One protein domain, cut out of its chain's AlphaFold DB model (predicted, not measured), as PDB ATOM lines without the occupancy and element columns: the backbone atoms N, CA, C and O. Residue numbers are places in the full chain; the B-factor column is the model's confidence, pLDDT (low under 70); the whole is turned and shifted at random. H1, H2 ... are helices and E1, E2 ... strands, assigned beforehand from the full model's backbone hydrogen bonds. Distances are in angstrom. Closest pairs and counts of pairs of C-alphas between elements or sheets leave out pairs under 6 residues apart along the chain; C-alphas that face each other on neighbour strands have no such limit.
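AT A GLANCE: This is residues 46 to 65 and 251 to 338 of the 338 residues of an uncharacterized protein of Olavius algarvensis Delta 1 endosymbiont (UniProt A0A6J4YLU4). A flat body of little regular structure has antiparallel sheet E1-E3-E4 toward one end, and antiparallel pairs E5-E8 and E6-E7 with helix H1 toward the other. Residues 268 to 274 stick out. Of 108 printed residues, 40 are in E1 to E7, H1 and E8, in that order; the mixed domain is compact, has a radius of gyration of the C-alphas of 14.7 A, and spans 46 by 37 by 20 A.

IN THESE COORDINATES: Find C-alpha 46 at (26.319, 20.161, 97.914); E1 runs to 48. E2 is 55 to 57, E3 256 to 261, 13.2 A long, E4 280 to 284, E5 292 to 294, E6 307 to 310, E7 313 to 316, H1 320 to 328; E8, from 335, ends at C-alpha 337, (43.015, 25.215, 112.303).

HOW THE PARTS SIT: Within hydrogen-bond range, at 2.8 A, find N 47 and O 257 across E1-E3, and N 258 and O 282 across hairpin E3-E4. H1 has every O i to N i+4 pair within range. E7 and H1 have closest C-alphas Tyr 315 and Leu 322, 5.7 A apart.

THE WHOLE: Residues 66 to 250 are cut out, the gap 18.0 A. Links E3-E4 and E5-E6 are long. Residues 268 to 276 have pLDDT under 70.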
ATOM      1  N   LEU A  46      25.707  20.891  96.808       91.50
ATOM      2  CA  LEU A  46      26.319  20.161  97.914       91.50
ATOM      3  C   LEU A  46      27.411  19.234  97.374       91.50
ATOM      4  O   LEU A  46      27.140  18.360  96.554       91.50
ATOM      5  N   ILE A  47      28.633  19.404  97.868       90.94
ATOM      6  CA  ILE A  47      29.782  18.543  97.581       90.94
ATOM      7  C   ILE A  47      30.147  17.816  98.873       90.94
ATOM      8  O   ILE A  47      30.416  18.447  99.893       90.94
ATOM      9  N   GLU A  48      30.164  16.487  98.835       95.44
ATOM     10  CA  GLU A  48      30.467  15.630  99.983       95.44
ATOM     11  C   GLU A  48      31.789  14.892  99.762       95.44
ATOM     12  O   GLU A  48      31.993  14.256  98.724       95.44
ATOM     13  N   ASN A  49      32.681  14.932 100.753       94.31
ATOM     14  CA  ASN A  49      33.907  14.147 100.719       94.31
ATOM     15  C   ASN A  49      33.705  12.795 101.415       94.31
ATOM     16  O   ASN A  49      33.886  12.671 102.624       94.31
ATOM     17  N   LYS A  50      33.396  11.759 100.630       93.19
ATOM     18  CA  LYS A  50      33.236  10.374 101.118       93.19
ATOM     19  C   LYS A  50      34.552   9.603 101.267       93.19
ATOM     20  O   LYS A  50      34.539   8.423 101.611       93.19
ATOM     21  N   SER A  51      35.685  10.229 100.957       91.81
ATOM     22  CA  SER A  51      36.989   9.574 101.022       91.81
ATOM     23  C   SER A  51      37.600   9.653 102.426       91.81
ATOM     24  O   SER A  51      37.134  10.389 103.291       91.81
ATOM     25  N   GLN A  52      38.688   8.911 102.640       91.06
ATOM     26  CA  GLN A  52      39.466   8.930 103.887       91.06
ATOM     27  C   GLN A  52      40.519  10.054 103.932       91.06
ATOM     28  O   GLN A  52      41.286  10.151 104.885       91.06
ATOM     29  N   LYS A  53      40.608  10.891 102.889       90.62
ATOM     30  CA  LYS A  53      41.583  11.988 102.775       90.62
ATOM     31  C   LYS A  53      40.858  13.300 102.514       90.62
ATOM     32  O   LYS A  53      39.742  13.297 102.011       90.62
ATOM     33  N   SER A  54      41.473  14.433 102.839       90.12
ATOM     34  CA  SER A  54      40.896  15.728 102.470       90.12
ATOM     35  C   SER A  54      40.812  15.863 100.948       90.12
ATOM     36  O   SER A  54      41.782  15.578 100.244       90.12
ATOM     37  N   ALA A  55      39.669  16.324 100.450       89.44
ATOM     38  CA  ALA A  55      39.468  16.663  99.049       89.44
ATOM     39  C   ALA A  55      39.714  18.163  98.858       89.44
ATOM     40  O   ALA A  55      39.198  18.978  99.622       89.44
ATOM     41  N   VAL A  56      40.497  18.534  97.845       88.69
ATOM     42  CA  VAL A  56      40.757  19.936  97.495       88.69
ATOM     43  C   VAL A  56      40.272  20.175  96.081       88.69
ATOM     44  O   VAL A  56      40.664  19.457  95.165       88.69
ATOM     45  N   PHE A  57      39.440  21.192  95.894       85.69
ATOM     46  CA  PHE A  57      38.887  21.521  94.587       85.69
ATOM     47  C   PHE A  57      38.767  23.032  94.397       85.69
ATOM     48  O   PHE A  57      38.925  23.827  95.331       85.69
ATOM     49  N   ARG A  58      38.483  23.420  93.153       86.88
ATOM     50  CA  ARG A  58      38.106  24.781  92.777       86.88
ATOM     51  C   ARG A  58      36.762  24.725  92.077       86.88
ATOM     52  O   ARG A  58      36.514  23.804  91.306       86.88
ATOM     53  N   VAL A  59      35.915  25.718  92.305       85.06
ATOM     54  CA  VAL A  59      34.592  25.783  91.683       85.06
ATOM     55  C   VAL A  59      34.319  27.191  91.180       85.06
ATOM     56  O   VAL A  59      34.646  28.170  91.846       85.06
ATOM     57  N   LYS A  60      33.725  27.270  89.990       86.75
ATOM     58  CA  LYS A  60      33.070  28.470  89.473       86.75
ATOM     59  C   LYS A  60      31.618  28.123  89.225       86.75
ATOM     60  O   LYS A  60      31.336  27.161  88.518       86.75
ATOM     61  N   LEU A  61      30.709  28.906  89.785       84.12
ATOM     62  CA  LEU A  61      29.282  28.747  89.536       84.12
ATOM     63  C   LEU A  61      28.798  29.904  88.674       84.12
ATOM     64  O   LEU A  61      28.915  31.051  89.096       84.12
ATOM     65  N   ASN A  62      28.257  29.618  87.488       80.88
ATOM     66  CA  ASN A  62      27.794  30.634  86.531       80.88
ATOM     67  C   ASN A  62      28.873  31.684  86.203       80.88
ATOM     68  O   ASN A  62      28.591  32.880  86.149       80.88
ATOM     69  N   ASN A  63      30.129  31.241  86.051       79.12
ATOM     70  CA  ASN A  63      31.315  32.105  85.924       79.12
ATOM     71  C   ASN A  63      31.526  33.079  87.104       79.12
ATOM     72  O   ASN A  63      32.276  34.048  86.990       79.12
ATOM     73  N   GLY A  64      30.862  32.833  88.232       77.50
ATOM     74  CA  GLY A  64      31.144  33.443  89.522       77.50
ATOM     75  C   GLY A  64      32.392  32.833  90.155       77.50
ATOM     76  O   GLY A  64      32.714  31.674  89.902       77.50
ATOM     77  N   PHE A  65      33.051  33.631  90.995       89.00
ATOM     78  CA  PHE A  65      34.406  33.436  91.510       89.00
ATOM     79  C   PHE A  65      35.533  33.475  90.469       89.00
ATOM     80  O   PHE A  65      35.388  33.112  89.303       89.00
ATOM     81  N   ILE A 251      37.864  20.198 101.792       92.38
ATOM     82  CA  ILE A 251      36.843  19.476 102.558       92.38
ATOM     83  C   ILE A 251      37.520  18.309 103.284       92.38
ATOM     84  O   ILE A 251      38.091  17.440 102.615       92.38
ATOM     85  N   PRO A 252      37.470  18.242 104.624       94.38
ATOM     86  CA  PRO A 252      38.031  17.117 105.372       94.38
ATOM     87  C   PRO A 252      37.293  15.794 105.074       94.38
ATOM     88  O   PRO A 252      36.187  15.831 104.525       94.38
ATOM     89  N   PRO A 253      37.873  14.622 105.401       94.12
ATOM     90  CA  PRO A 253      37.188  13.329 105.293       94.12
ATOM     91  C   PRO A 253      35.833  13.360 106.004       94.12
ATOM     92  O   PRO A 253      35.788  13.745 107.165       94.12
ATOM     93  N   GLY A 254      34.746  12.987 105.325       95.06
ATOM     94  CA  GLY A 254      33.378  13.030 105.863       95.06
ATOM     95  C   GLY A 254      32.753  14.429 105.956       95.06
ATOM     96  O   GLY A 254      31.635  14.566 106.447       95.06
ATOM     97  N   GLY A 255      33.461  15.476 105.519       95.75
ATOM     98  CA  GLY A 255      32.952  16.844 105.485       95.75
ATOM     99  C   GLY A 255      32.096  17.144 104.254       95.75
ATOM    100  O   GLY A 255      32.076  16.392 103.273       95.75
ATOM    101  N   THR A 256      31.431  18.300 104.280       95.69
ATOM    102  CA  THR A 256      30.627  18.799 103.153       95.69
ATOM    103  C   THR A 256      30.885  20.269 102.864       95.69
ATOM    104  O   THR A 256      31.186  21.042 103.771       95.69
ATOM    105  N   PHE A 257      30.734  20.668 101.604       93.38
ATOM    106  CA  PHE A 257      30.713  22.059 101.171       93.38
ATOM    107  C   PHE A 257      29.400  22.359 100.453       93.38
ATOM    108  O   PHE A 257      29.022  21.628  99.541       93.38
ATOM    109  N   GLU A 258      28.729  23.441 100.838       93.06
ATOM    110  CA  GLU A 258      27.469  23.872 100.237       93.06
ATOM    111  C   GLU A 258      27.541  25.335  99.772       93.06
ATOM    112  O   GLU A 258      27.924  26.221 100.543       93.06
ATOM    113  N   PHE A 259      27.181  25.597  98.510       90.81
ATOM    114  CA  PHE A 259      27.115  26.943  97.927       90.81
ATOM    115  C   PHE A 259      26.261  26.964  96.643       90.81
ATOM    116  O   PHE A 259      26.346  26.021  95.859       90.81
ATOM    117  N   PRO A 260      25.514  28.041  96.340       89.81
ATOM    118  CA  PRO A 260      25.202  29.191  97.177       89.81
ATOM    119  C   PRO A 260      24.011  28.865  98.077       89.81
ATOM    120  O   PRO A 260      23.050  28.242  97.642       89.81
ATOM    121  N   ALA A 261      24.052  29.307  99.329       86.19
ATOM    122  CA  ALA A 261      22.941  29.141 100.265       86.19
ATOM    123  C   ALA A 261      22.768  30.396 101.133       86.19
ATOM    124  O   ALA A 261      23.571  31.323 101.061       86.19
ATOM    125  N   ARG A 262      21.707  30.470 101.940       86.94
ATOM    126  CA  ARG A 262      21.475  31.578 102.884       86.94
ATOM    127  C   ARG A 262      21.275  31.013 104.283       86.94
ATOM    128  O   ARG A 262      20.198  30.515 104.590       86.94
ATOM    129  N   TYR A 263      22.315  31.083 105.108       86.62
ATOM    130  CA  TYR A 263      22.263  30.632 106.506       86.62
ATOM    131  C   TYR A 263      22.309  31.785 107.492       86.62
ATOM    132  O   TYR A 263      21.774  31.676 108.590       86.62
ATOM    133  N   GLU A 264      22.978  32.865 107.104       87.12
ATOM    134  CA  GLU A 264      23.163  34.043 107.929       87.12
ATOM    135  C   GLU A 264      22.558  35.257 107.235       87.12
ATOM    136  O   GLU A 264      22.381  35.286 106.013       87.12
ATOM    137  N   ASN A 265      22.279  36.292 108.019       85.75
ATOM    138  CA  ASN A 265      21.924  37.586 107.460       85.75
ATOM    139  C   ASN A 265      23.113  38.194 106.708       85.75
ATOM    140  O   ASN A 265      24.275  37.882 106.970       85.75
ATOM    141  N   GLU A 266      22.814  39.102 105.785       80.69
ATOM    142  CA  GLU A 266      23.822  39.906 105.101       80.69
ATOM    143  C   GLU A 266      24.776  40.546 106.125       80.69
ATOM    144  O   GLU A 266      24.321  41.079 107.142       80.69
ATOM    145  N   LEU A 267      26.086  40.531 105.854       79.44
ATOM    146  CA  LEU A 267      27.031  41.345 106.618       79.44
ATOM    147  C   LEU A 267      26.737  42.820 106.330       79.44
ATOM    148  O   LEU A 267      27.177  43.376 105.323       79.44
ATOM    149  N   ARG A 268      25.942  43.439 107.204       66.69
ATOM    150  CA  ARG A 268      25.590  44.855 107.122       66.69
ATOM    151  C   ARG A 268      26.513  45.669 108.004       66.69
ATOM    152  O   ARG A 268      26.630  45.403 109.195       66.69
ATOM    153  N   ILE A 269      27.089  46.715 107.422       64.25
ATOM    154  CA  ILE A 269      27.726  47.792 108.175       64.25
ATOM    155  C   ILE A 269      26.877  49.043 107.965       64.25
ATOM    156  O   ILE A 269      26.864  49.624 106.884       64.25
ATOM    157  N   GLY A 270      26.123  49.442 108.991       60.34
ATOM    158  CA  GLY A 270      25.209  50.590 108.952       60.34
ATOM    159  C   GLY A 270      23.900  50.366 108.172       60.34
ATOM    160  O   GLY A 270      23.490  49.240 107.908       60.34
ATOM    161  N   ASN A 271      23.235  51.470 107.809       50.66
ATOM    162  CA  ASN A 271      21.860  51.490 107.275       50.66
ATOM    163  C   ASN A 271      21.753  51.433 105.738       50.66
ATOM    164  O   ASN A 271      20.675  51.662 105.193       50.66
ATOM    165  N   ILE A 272      22.842  51.163 105.011       53.34
ATOM    166  CA  ILE A 272      22.786  51.073 103.543       53.34
ATOM    167  C   ILE A 272      22.270  49.680 103.167       53.34
ATOM    168  O   ILE A 272      23.035  48.742 102.960       53.34
ATOM    169  N   SER A 273      20.945  49.539 103.124       46.09
ATOM    170  CA  SER A 273      20.250  48.322 102.716       46.09
ATOM    171  C   SER A 273      19.957  48.366 101.221       46.09
ATOM    172  O   SER A 273      18.953  48.946 100.810       46.09
ATOM    173  N   ASN A 274      20.798  47.758 100.385       46.81
ATOM    174  CA  ASN A 274      20.327  47.430  99.035       46.81
ATOM    175  C   ASN A 274      21.006  46.240  98.353       46.81
ATOM    176  O   ASN A 274      20.905  46.097  97.135       46.81
ATOM    177  N   ARG A 275      21.665  45.336  99.093       59.16
ATOM    178  CA  ARG A 275      22.261  44.148  98.463       59.16
ATOM    179  C   ARG A 275      21.302  42.976  98.533       59.16
ATOM    180  O   ARG A 275      21.363  42.117  99.404       59.16
ATOM    181  N   GLN A 276      20.401  42.933  97.558       54.75
ATOM    182  CA  GLN A 276      19.455  41.824  97.411       54.75
ATOM    183  C   GLN A 276      20.141  40.489  97.038       54.75
ATOM    184  O   GLN A 276      19.526  39.427  97.169       54.75
ATOM    185  N   ASN A 277      21.422  40.521  96.646       74.62
ATOM    186  CA  ASN A 277      22.147  39.394  96.058       74.62
ATOM    187  C   ASN A 277      23.414  39.035  96.856       74.62
ATOM    188  O   ASN A 277      24.524  39.249  96.379       74.62
ATOM    189  N   PHE A 278      23.256  38.481  98.060       85.12
ATOM    190  CA  PHE A 278      24.340  37.778  98.754       85.12
ATOM    191  C   PHE A 278      24.000  36.290  98.924       85.12
ATOM    192  O   PHE A 278      22.826  35.892  98.883       85.12
ATOM    193  N   ALA A 279      25.045  35.488  99.117       88.81
ATOM    194  CA  ALA A 279      24.971  34.080  99.474       88.81
ATOM    195  C   ALA A 279      26.122  33.725 100.423       88.81
ATOM    196  O   ALA A 279      27.177  34.357 100.417       88.81
ATOM    197  N   ASN A 280      25.911  32.696 101.227       91.38
ATOM    198  CA  ASN A 280      26.903  32.065 102.069       91.38
ATOM    199  C   ASN A 280      27.423  30.795 101.385       91.38
ATOM    200  O   ASN A 280      26.670  30.067 100.732       91.38
ATOM    201  N   ALA A 281      28.706  30.517 101.595       92.31
ATOM    202  CA  ALA A 281      29.276  29.188 101.448       92.31
ATOM    203  C   ALA A 281      29.376  28.556 102.840       92.31
ATOM    204  O   ALA A 281      29.772  29.236 103.790       92.31
ATOM    205  N   LYS A 282      29.032  27.275 102.971       94.12
ATOM    206  CA  LYS A 282      29.126  26.539 104.235       94.12
ATOM    207  C   LYS A 282      30.056  25.350 104.079       94.12
ATOM    208  O   LYS A 282      29.828  24.499 103.229       94.12
ATOM    209  N   LEU A 283      31.069  25.281 104.937       94.56
ATOM    210  CA  LEU A 283      31.896  24.094 105.128       94.56
ATOM    211  C   LEU A 283      31.464  23.410 106.428       94.56
ATOM    212  O   LEU A 283      31.472  24.038 107.485       94.56
ATOM    213  N   THR A 284      31.103  22.133 106.356       95.69
ATOM    214  CA  THR A 284      30.832  21.300 107.531       95.69
ATOM    215  C   THR A 284      32.041  20.417 107.796       95.69
ATOM    216  O   THR A 284      32.441  19.630 106.937       95.69
ATOM    217  N   ILE A 285      32.610  20.546 108.994       95.12
ATOM    218  CA  ILE A 285      33.717  19.723 109.484       95.12
ATOM    219  C   ILE A 285      33.128  18.642 110.407       95.12
ATOM    220  O   ILE A 285      32.334  18.982 111.288       95.12
ATOM    221  N   PRO A 286      33.455  17.353 110.213       95.12
ATOM    222  CA  PRO A 286      32.920  16.285 111.047       95.12
ATOM    223  C   PRO A 286      33.532  16.287 112.447       95.12
ATOM    224  O   PRO A 286      34.662  16.725 112.663       95.12
ATOM    225  N   ALA A 287      32.772  15.765 113.409       94.19
ATOM    226  CA  ALA A 287      33.208  15.675 114.794       94.19
ATOM    227  C   ALA A 287      34.486  14.829 114.934       94.19
ATOM    228  O   ALA A 287      34.615  13.777 114.311       94.19
ATOM    229  N   GLY A 288      35.407  15.286 115.784       92.38
ATOM    230  CA  GLY A 288      36.674  14.599 116.052       92.38
ATOM    231  C   GLY A 288      37.745  14.780 114.975       92.38
ATOM    232  O   GLY A 288      38.823  14.209 115.108       92.38
ATOM    233  N   TRP A 289      37.476  15.555 113.921       94.88
ATOM    234  CA  TRP A 289      38.504  15.927 112.959       94.88
ATOM    235  C   TRP A 289      39.453  16.982 113.541       94.88
ATOM    236  O   TRP A 289      39.009  17.883 114.246       94.88
ATOM    237  N   THR A 290      40.737  16.882 113.190       93.88
ATOM    238  CA  THR A 290      41.769  17.868 113.528       93.88
ATOM    239  C   THR A 290      42.609  18.171 112.291       93.88
ATOM    240  O   THR A 290      43.002  17.254 111.561       93.88
ATOM    241  N   GLY A 291      42.910  19.444 112.055       92.00
ATOM    242  CA  GLY A 291      43.748  19.891 110.948       92.00
ATOM    243  C   GLY A 291      43.447  21.316 110.494       92.00
ATOM    244  O   GLY A 291      42.725  22.063 111.141       92.00
ATOM    245  N   SER A 292      43.988  21.702 109.339       90.31
ATOM    246  CA  SER A 292      43.763  23.028 108.753       90.31
ATOM    247  C   SER A 292      42.769  22.978 107.596       90.31
ATOM    248  O   SER A 292      42.918  22.168 106.677       90.31
ATOM    249  N   VAL A 293      41.820  23.910 107.570       87.12
ATOM    250  CA  VAL A 293      41.004  24.220 106.392       87.12
ATOM    251  C   VAL A 293      41.354  25.608 105.867       87.12
ATOM    252  O   VAL A 293      41.674  26.526 106.619       87.12
ATOM    253  N   SER A 294      41.327  25.761 104.547       82.31
ATOM    254  CA  SER A 294      41.484  27.056 103.883       82.31
ATOM    255  C   SER A 294      40.183  27.390 103.172       82.31
ATOM    256  O   SER A 294      39.742  26.647 102.297       82.31
ATOM    257  N   ILE A 295      39.573  28.501 103.567       81.00
ATOM    258  CA  ILE A 295      38.393  29.070 102.930       81.00
ATOM    259  C   ILE A 295      38.770  30.505 102.569       81.00
ATOM    260  O   ILE A 295      38.722  31.386 103.422       81.00
ATOM    261  N   PRO A 296      39.168  30.770 101.317       83.00
ATOM    262  CA  PRO A 296      39.611  32.085 100.861       83.00
ATOM    263  C   PRO A 296      38.413  33.009 100.591       83.00
ATOM    264  O   PRO A 296      38.339  33.671  99.557       83.00
ATOM    265  N   LEU A 297      37.468  33.017 101.533       90.62
ATOM    266  CA  LEU A 297      36.279  33.851 101.633       90.62
ATOM    267  C   LEU A 297      36.231  34.419 103.058       90.62
ATOM    268  O   LEU A 297      36.764  33.828 103.994       90.62
ATOM    269  N   VAL A 298      35.580  35.562 103.234       92.38
ATOM    270  CA  VAL A 298      35.360  36.166 104.549       92.38
ATOM    271  C   VAL A 298      34.525  35.213 105.402       92.38
ATOM    272  O   VAL A 298      33.394  34.876 105.050       92.38
ATOM    273  N   ILE A 299      35.075  34.800 106.543       92.31
ATOM    274  CA  ILE A 299      34.359  33.975 107.518       92.31
ATOM    275  C   ILE A 299      33.217  34.794 108.109       92.31
ATOM    276  O   ILE A 299      33.449  35.776 108.806       92.31
ATOM    277  N   HIS A 300      31.975  34.392 107.850       91.19
ATOM    278  CA  HIS A 300      30.808  35.056 108.429       91.19
ATOM    279  C   HIS A 300      30.626  34.662 109.897       91.19
ATOM    280  O   HIS A 300      30.664  35.527 110.768       91.19
ATOM    281  N   SER A 301      30.512  33.359 110.152       91.62
ATOM    282  CA  SER A 301      30.283  32.769 111.468       91.62
ATOM    283  C   SER A 301      30.905  31.371 111.553       91.62
ATOM    284  O   SER A 301      31.186  30.737 110.531       91.62
ATOM    285  N   ILE A 302      31.117  30.884 112.778       93.88
ATOM    286  CA  ILE A 302      31.495  29.495 113.072       93.88
ATOM    287  C   ILE A 302      30.595  28.987 114.195       93.88
ATOM    288  O   ILE A 302      30.404  29.674 115.195       93.88
ATOM    289  N   LYS A 303      30.030  27.792 114.015       94.44
ATOM    290  CA  LYS A 303      29.039  27.180 114.912       94.44
ATOM    291  C   LYS A 303      29.410  25.727 115.191       94.44
ATOM    292  O   LYS A 303      30.011  25.084 114.330       94.44
ATOM    293  N   GLY A 304      29.016  25.201 116.352       94.62
ATOM    294  CA  GLY A 304      29.278  23.813 116.736       94.62
ATOM    295  C   GLY A 304      30.093  23.688 118.022       94.62
ATOM    296  O   GLY A 304      29.915  24.451 118.963       94.62
ATOM    297  N   LYS A 305      30.968  22.681 118.092       94.81
ATOM    298  CA  LYS A 305      31.761  22.374 119.291       94.81
ATOM    299  C   LYS A 305      33.194  22.039 118.910       94.81
ATOM    300  O   LYS A 305      33.409  21.370 117.905       94.81
ATOM    301  N   GLY A 306      34.136  22.467 119.740       95.50
ATOM    302  CA  GLY A 306      35.564  22.257 119.534       95.50
ATOM    303  C   GLY A 306      36.370  23.508 119.855       95.50
ATOM    304  O   GLY A 306      35.832  24.510 120.342       95.50
ATOM    305  N   ASP A 307      37.659  23.428 119.566       96.06
ATOM    306  CA  ASP A 307      38.588  24.544 119.616       96.06
ATOM    307  C   ASP A 307      39.046  24.831 118.179       96.06
ATOM    308  O   ASP A 307      39.159  23.918 117.369       96.06
ATOM    309  N   ILE A 308      39.269  26.096 117.845       95.06
ATOM    310  CA  ILE A 308      39.816  26.511 116.549       95.06
ATOM    311  C   ILE A 308      40.925  27.528 116.757       95.06
ATOM    312  O   ILE A 308      40.948  28.206 117.784       95.06
ATOM    313  N   ALA A 309      41.814  27.697 115.785       92.69
ATOM    314  CA  ALA A 309      42.850  28.712 115.831       92.69
ATOM    315  C   ALA A 309      42.903  29.600 114.581       92.69
ATOM    316  O   ALA A 309      42.751  29.137 113.448       92.69
ATOM    317  N   PHE A 310      43.172  30.886 114.828       87.25
ATOM    318  CA  PHE A 310      43.443  31.925 113.832       87.25
ATOM    319  C   PHE A 310      44.695  32.690 114.218       87.25
ATOM    320  O   PHE A 310      44.816  33.117 115.364       87.25
ATOM    321  N   ASN A 311      45.590  32.939 113.261       81.75
ATOM    322  CA  ASN A 311      46.750  33.821 113.454       81.75
ATOM    323  C   ASN A 311      47.549  33.514 114.741       81.75
ATOM    324  O   ASN A 311      48.013  34.425 115.419       81.75
ATOM    325  N   GLY A 312      47.663  32.231 115.103       85.69
ATOM    326  CA  GLY A 312      48.367  31.777 116.309       85.69
ATOM    327  C   GLY A 312      47.572  31.831 117.621       85.69
ATOM    328  O   GLY A 312      48.111  31.438 118.650       85.69
ATOM    329  N   ASN A 313      46.309  32.267 117.613       92.12
ATOM    330  CA  ASN A 313      45.436  32.297 118.789       92.12
ATOM    331  C   ASN A 313      44.386  31.187 118.726       92.12
ATOM    332  O   ASN A 313      43.743  31.019 117.691       92.12
ATOM    333  N   THR A 314      44.167  30.484 119.840       96.12
ATOM    334  CA  THR A 314      43.137  29.442 119.973       96.12
ATOM    335  C   THR A 314      41.881  29.984 120.653       96.12
ATOM    336  O   THR A 314      41.950  30.700 121.653       96.12
ATOM    337  N   TYR A 315      40.721  29.587 120.141       96.50
ATOM    338  CA  TYR A 315      39.406  29.994 120.603       96.50
ATOM    339  C   TYR A 315      38.494  28.782 120.759       96.50
ATOM    340  O   TYR A 315      38.490  27.881 119.924       96.50
ATOM    341  N   LYS A 316      37.642  28.811 121.783       97.50
ATOM    342  CA  LYS A 316      36.510  27.886 121.878       97.50
ATOM    343  C   LYS A 316      35.428  28.297 120.891       97.50
ATOM    344  O   LYS A 316      35.063  29.479 120.852       97.50
ATOM    345  N   ILE A 317      34.899  27.337 120.134       95.94
ATOM    346  CA  ILE A 317      33.719  27.571 119.294       95.94
ATOM    347  C   ILE A 317      32.571  28.073 120.186       95.94
ATOM    348  O   ILE A 317      32.438  27.639 121.330       95.94
ATOM    349  N   GLU A 318      31.805  29.045 119.681       93.62
ATOM    350  CA  GLU A 318      30.715  29.743 120.391       93.62
ATOM    351  C   GLU A 318      31.144  30.608 121.596       93.62
ATOM    352  O   GLU A 318      30.298  31.176 122.286       93.62
ATOM    353  N   SER A 319      32.447  30.796 121.836       96.31
ATOM    354  CA  SER A 319      32.910  31.753 122.848       96.31
ATOM    355  C   SER A 319      32.724  33.209 122.402       96.31
ATOM    356  O   SER A 319      32.885  33.542 121.228       96.31
ATOM    357  N   ALA A 320      32.467  34.110 123.359       95.88
ATOM    358  CA  ALA A 320      32.391  35.551 123.091       95.88
ATOM    359  C   ALA A 320      33.665  36.077 122.406       95.88
ATOM    360  O   ALA A 320      33.577  36.770 121.404       95.88
ATOM    361  N   LYS A 321      34.846  35.628 122.857       94.69
ATOM    362  CA  LYS A 321      36.142  36.003 122.263       94.69
ATOM    363  C   LYS A 321      36.265  35.623 120.787       94.69
ATOM    364  O   LYS A 321      36.864  36.368 120.020       94.69
ATOM    365  N   LEU A 322      35.736  34.460 120.395       93.88
ATOM    366  CA  LEU A 322      35.713  34.055 118.991       93.88
ATOM    367  C   LEU A 322      34.802  34.975 118.176       93.88
ATOM    368  O   LEU A 322      35.189  35.436 117.104       93.88
ATOM    369  N   ASN A 323      33.599  35.233 118.688       92.12
ATOM    370  CA  ASN A 323      32.638  36.106 118.023       92.12
ATOM    371  C   ASN A 323      33.205  37.519 117.854       92.12
ATOM    372  O   ASN A 323      33.099  38.077 116.767       92.12
ATOM    373  N   ASP A 324      33.859  38.059 118.884       92.12
ATOM    374  CA  ASP A 324      34.533  39.357 118.827       92.12
ATOM    375  C   ASP A 324      35.644  39.351 117.769       92.12
ATOM    376  O   ASP A 324      35.662  40.225 116.910       92.12
ATOM    377  N   CYS A 325      36.497  38.319 117.743       90.50
ATOM    378  CA  CYS A 325      37.573  38.191 116.753       90.50
ATOM    379  C   CYS A 325      37.061  38.094 115.304       90.50
ATOM    380  O   CYS A 325      37.650  38.654 114.382       90.50
ATOM    381  N   ILE A 326      35.960  37.376 115.068       90.19
ATOM    382  CA  ILE A 326      35.351  37.315 113.736       90.19
ATOM    383  C   ILE A 326      34.737  38.675 113.378       90.19
ATOM    384  O   ILE A 326      34.888  39.123 112.243       90.19
ATOM    385  N   ASN A 327      34.059  39.332 114.322       88.19
ATOM    386  CA  ASN A 327      33.323  40.572 114.082       88.19
ATOM    387  C   ASN A 327      34.194  41.831 114.042       88.19
ATOM    388  O   ASN A 327      33.768  42.808 113.430       88.19
ATOM    389  N   ASP A 328      35.391  41.819 114.635       88.25
ATOM    390  CA  ASP A 328      36.316  42.958 114.604       88.25
ATOM    391  C   ASP A 328      36.868  43.230 113.192       88.25
ATOM    392  O   ASP A 328      37.213  44.363 112.862       88.25
ATOM    393  N   ARG A 329      36.896  42.200 112.329       88.38
ATOM    394  CA  ARG A 329      37.375  42.264 110.936       88.38
ATOM    395  C   ARG A 329      38.787  42.848 110.801       88.38
ATOM    396  O   ARG A 329      39.143  43.362 109.736       88.38
ATOM    397  N   THR A 330      39.610  42.697 111.835       88.19
ATOM    398  CA  THR A 330      40.984  43.209 111.880       88.19
ATOM    399  C   THR A 330      41.867  42.502 110.861       88.19
ATOM    400  O   THR A 330      42.645  43.115 110.130       88.19
ATOM    401  N   ASN A 331      41.699  41.184 110.773       87.38
ATOM    402  CA  ASN A 331      42.496  40.310 109.928       87.38
ATOM    403  C   ASN A 331      41.614  39.545 108.940       87.38
ATOM    404  O   ASN A 331      40.492  39.142 109.254       87.38
ATOM    405  N   PHE A 332      42.159  39.274 107.753       89.50
ATOM    406  CA  PHE A 332      41.539  38.341 106.820       89.50
ATOM    407  C   PHE A 332      41.869  36.900 107.224       89.50
ATOM    408  O   PHE A 332      42.890  36.336 106.833       89.50
ATOM    409  N   ASN A 333      40.991  36.311 108.029       86.00
ATOM    410  CA  ASN A 333      41.142  34.966 108.579       86.00
ATOM    411  C   ASN A 333      40.656  33.908 107.578       86.00
ATOM    412  O   ASN A 333      39.534  33.431 107.682       86.00
ATOM    413  N   TYR A 334      41.469  33.555 106.580       83.38
ATOM    414  CA  TYR A 334      41.082  32.580 105.543       83.38
ATOM    415  C   TYR A 334      41.580  31.150 105.796       83.38
ATOM    416  O   TYR A 334      41.186  30.219 105.091       83.38
ATOM    417  N   ARG A 335      42.467  30.964 106.776       87.06
ATOM    418  CA  ARG A 335      42.939  29.657 107.237       87.06
ATOM    419  C   ARG A 335      42.459  29.447 108.666       87.06
ATOM    420  O   ARG A 335      42.659  30.322 109.504       87.06
ATOM    421  N   VAL A 336      41.842  28.296 108.909       87.69
ATOM    422  CA  VAL A 336      41.318  27.893 110.216       87.69
ATOM    423  C   VAL A 336      41.943  26.560 110.574       87.69
ATOM    424  O   VAL A 336      41.832  25.613 109.796       87.69
ATOM    425  N   ASP A 337      42.587  26.489 111.729       91.38
ATOM    426  CA  ASP A 337      43.015  25.215 112.303       91.38
ATOM    427  C   ASP A 337      41.925  24.758 113.283       91.38
ATOM    428  O   ASP A 337      41.457  25.578 114.070       91.38
ATOM    429  N   ALA A 338      41.472  23.509 113.193       86.44
ATOM    430  CA  ALA A 338      40.428  22.913 114.034       86.44
ATOM    431  C   ALA A 338      40.916  21.621 114.691       86.44
ATOM    432  O   ALA A 338      41.864  21.008 114.138       86.44
TER     433      ALA A 338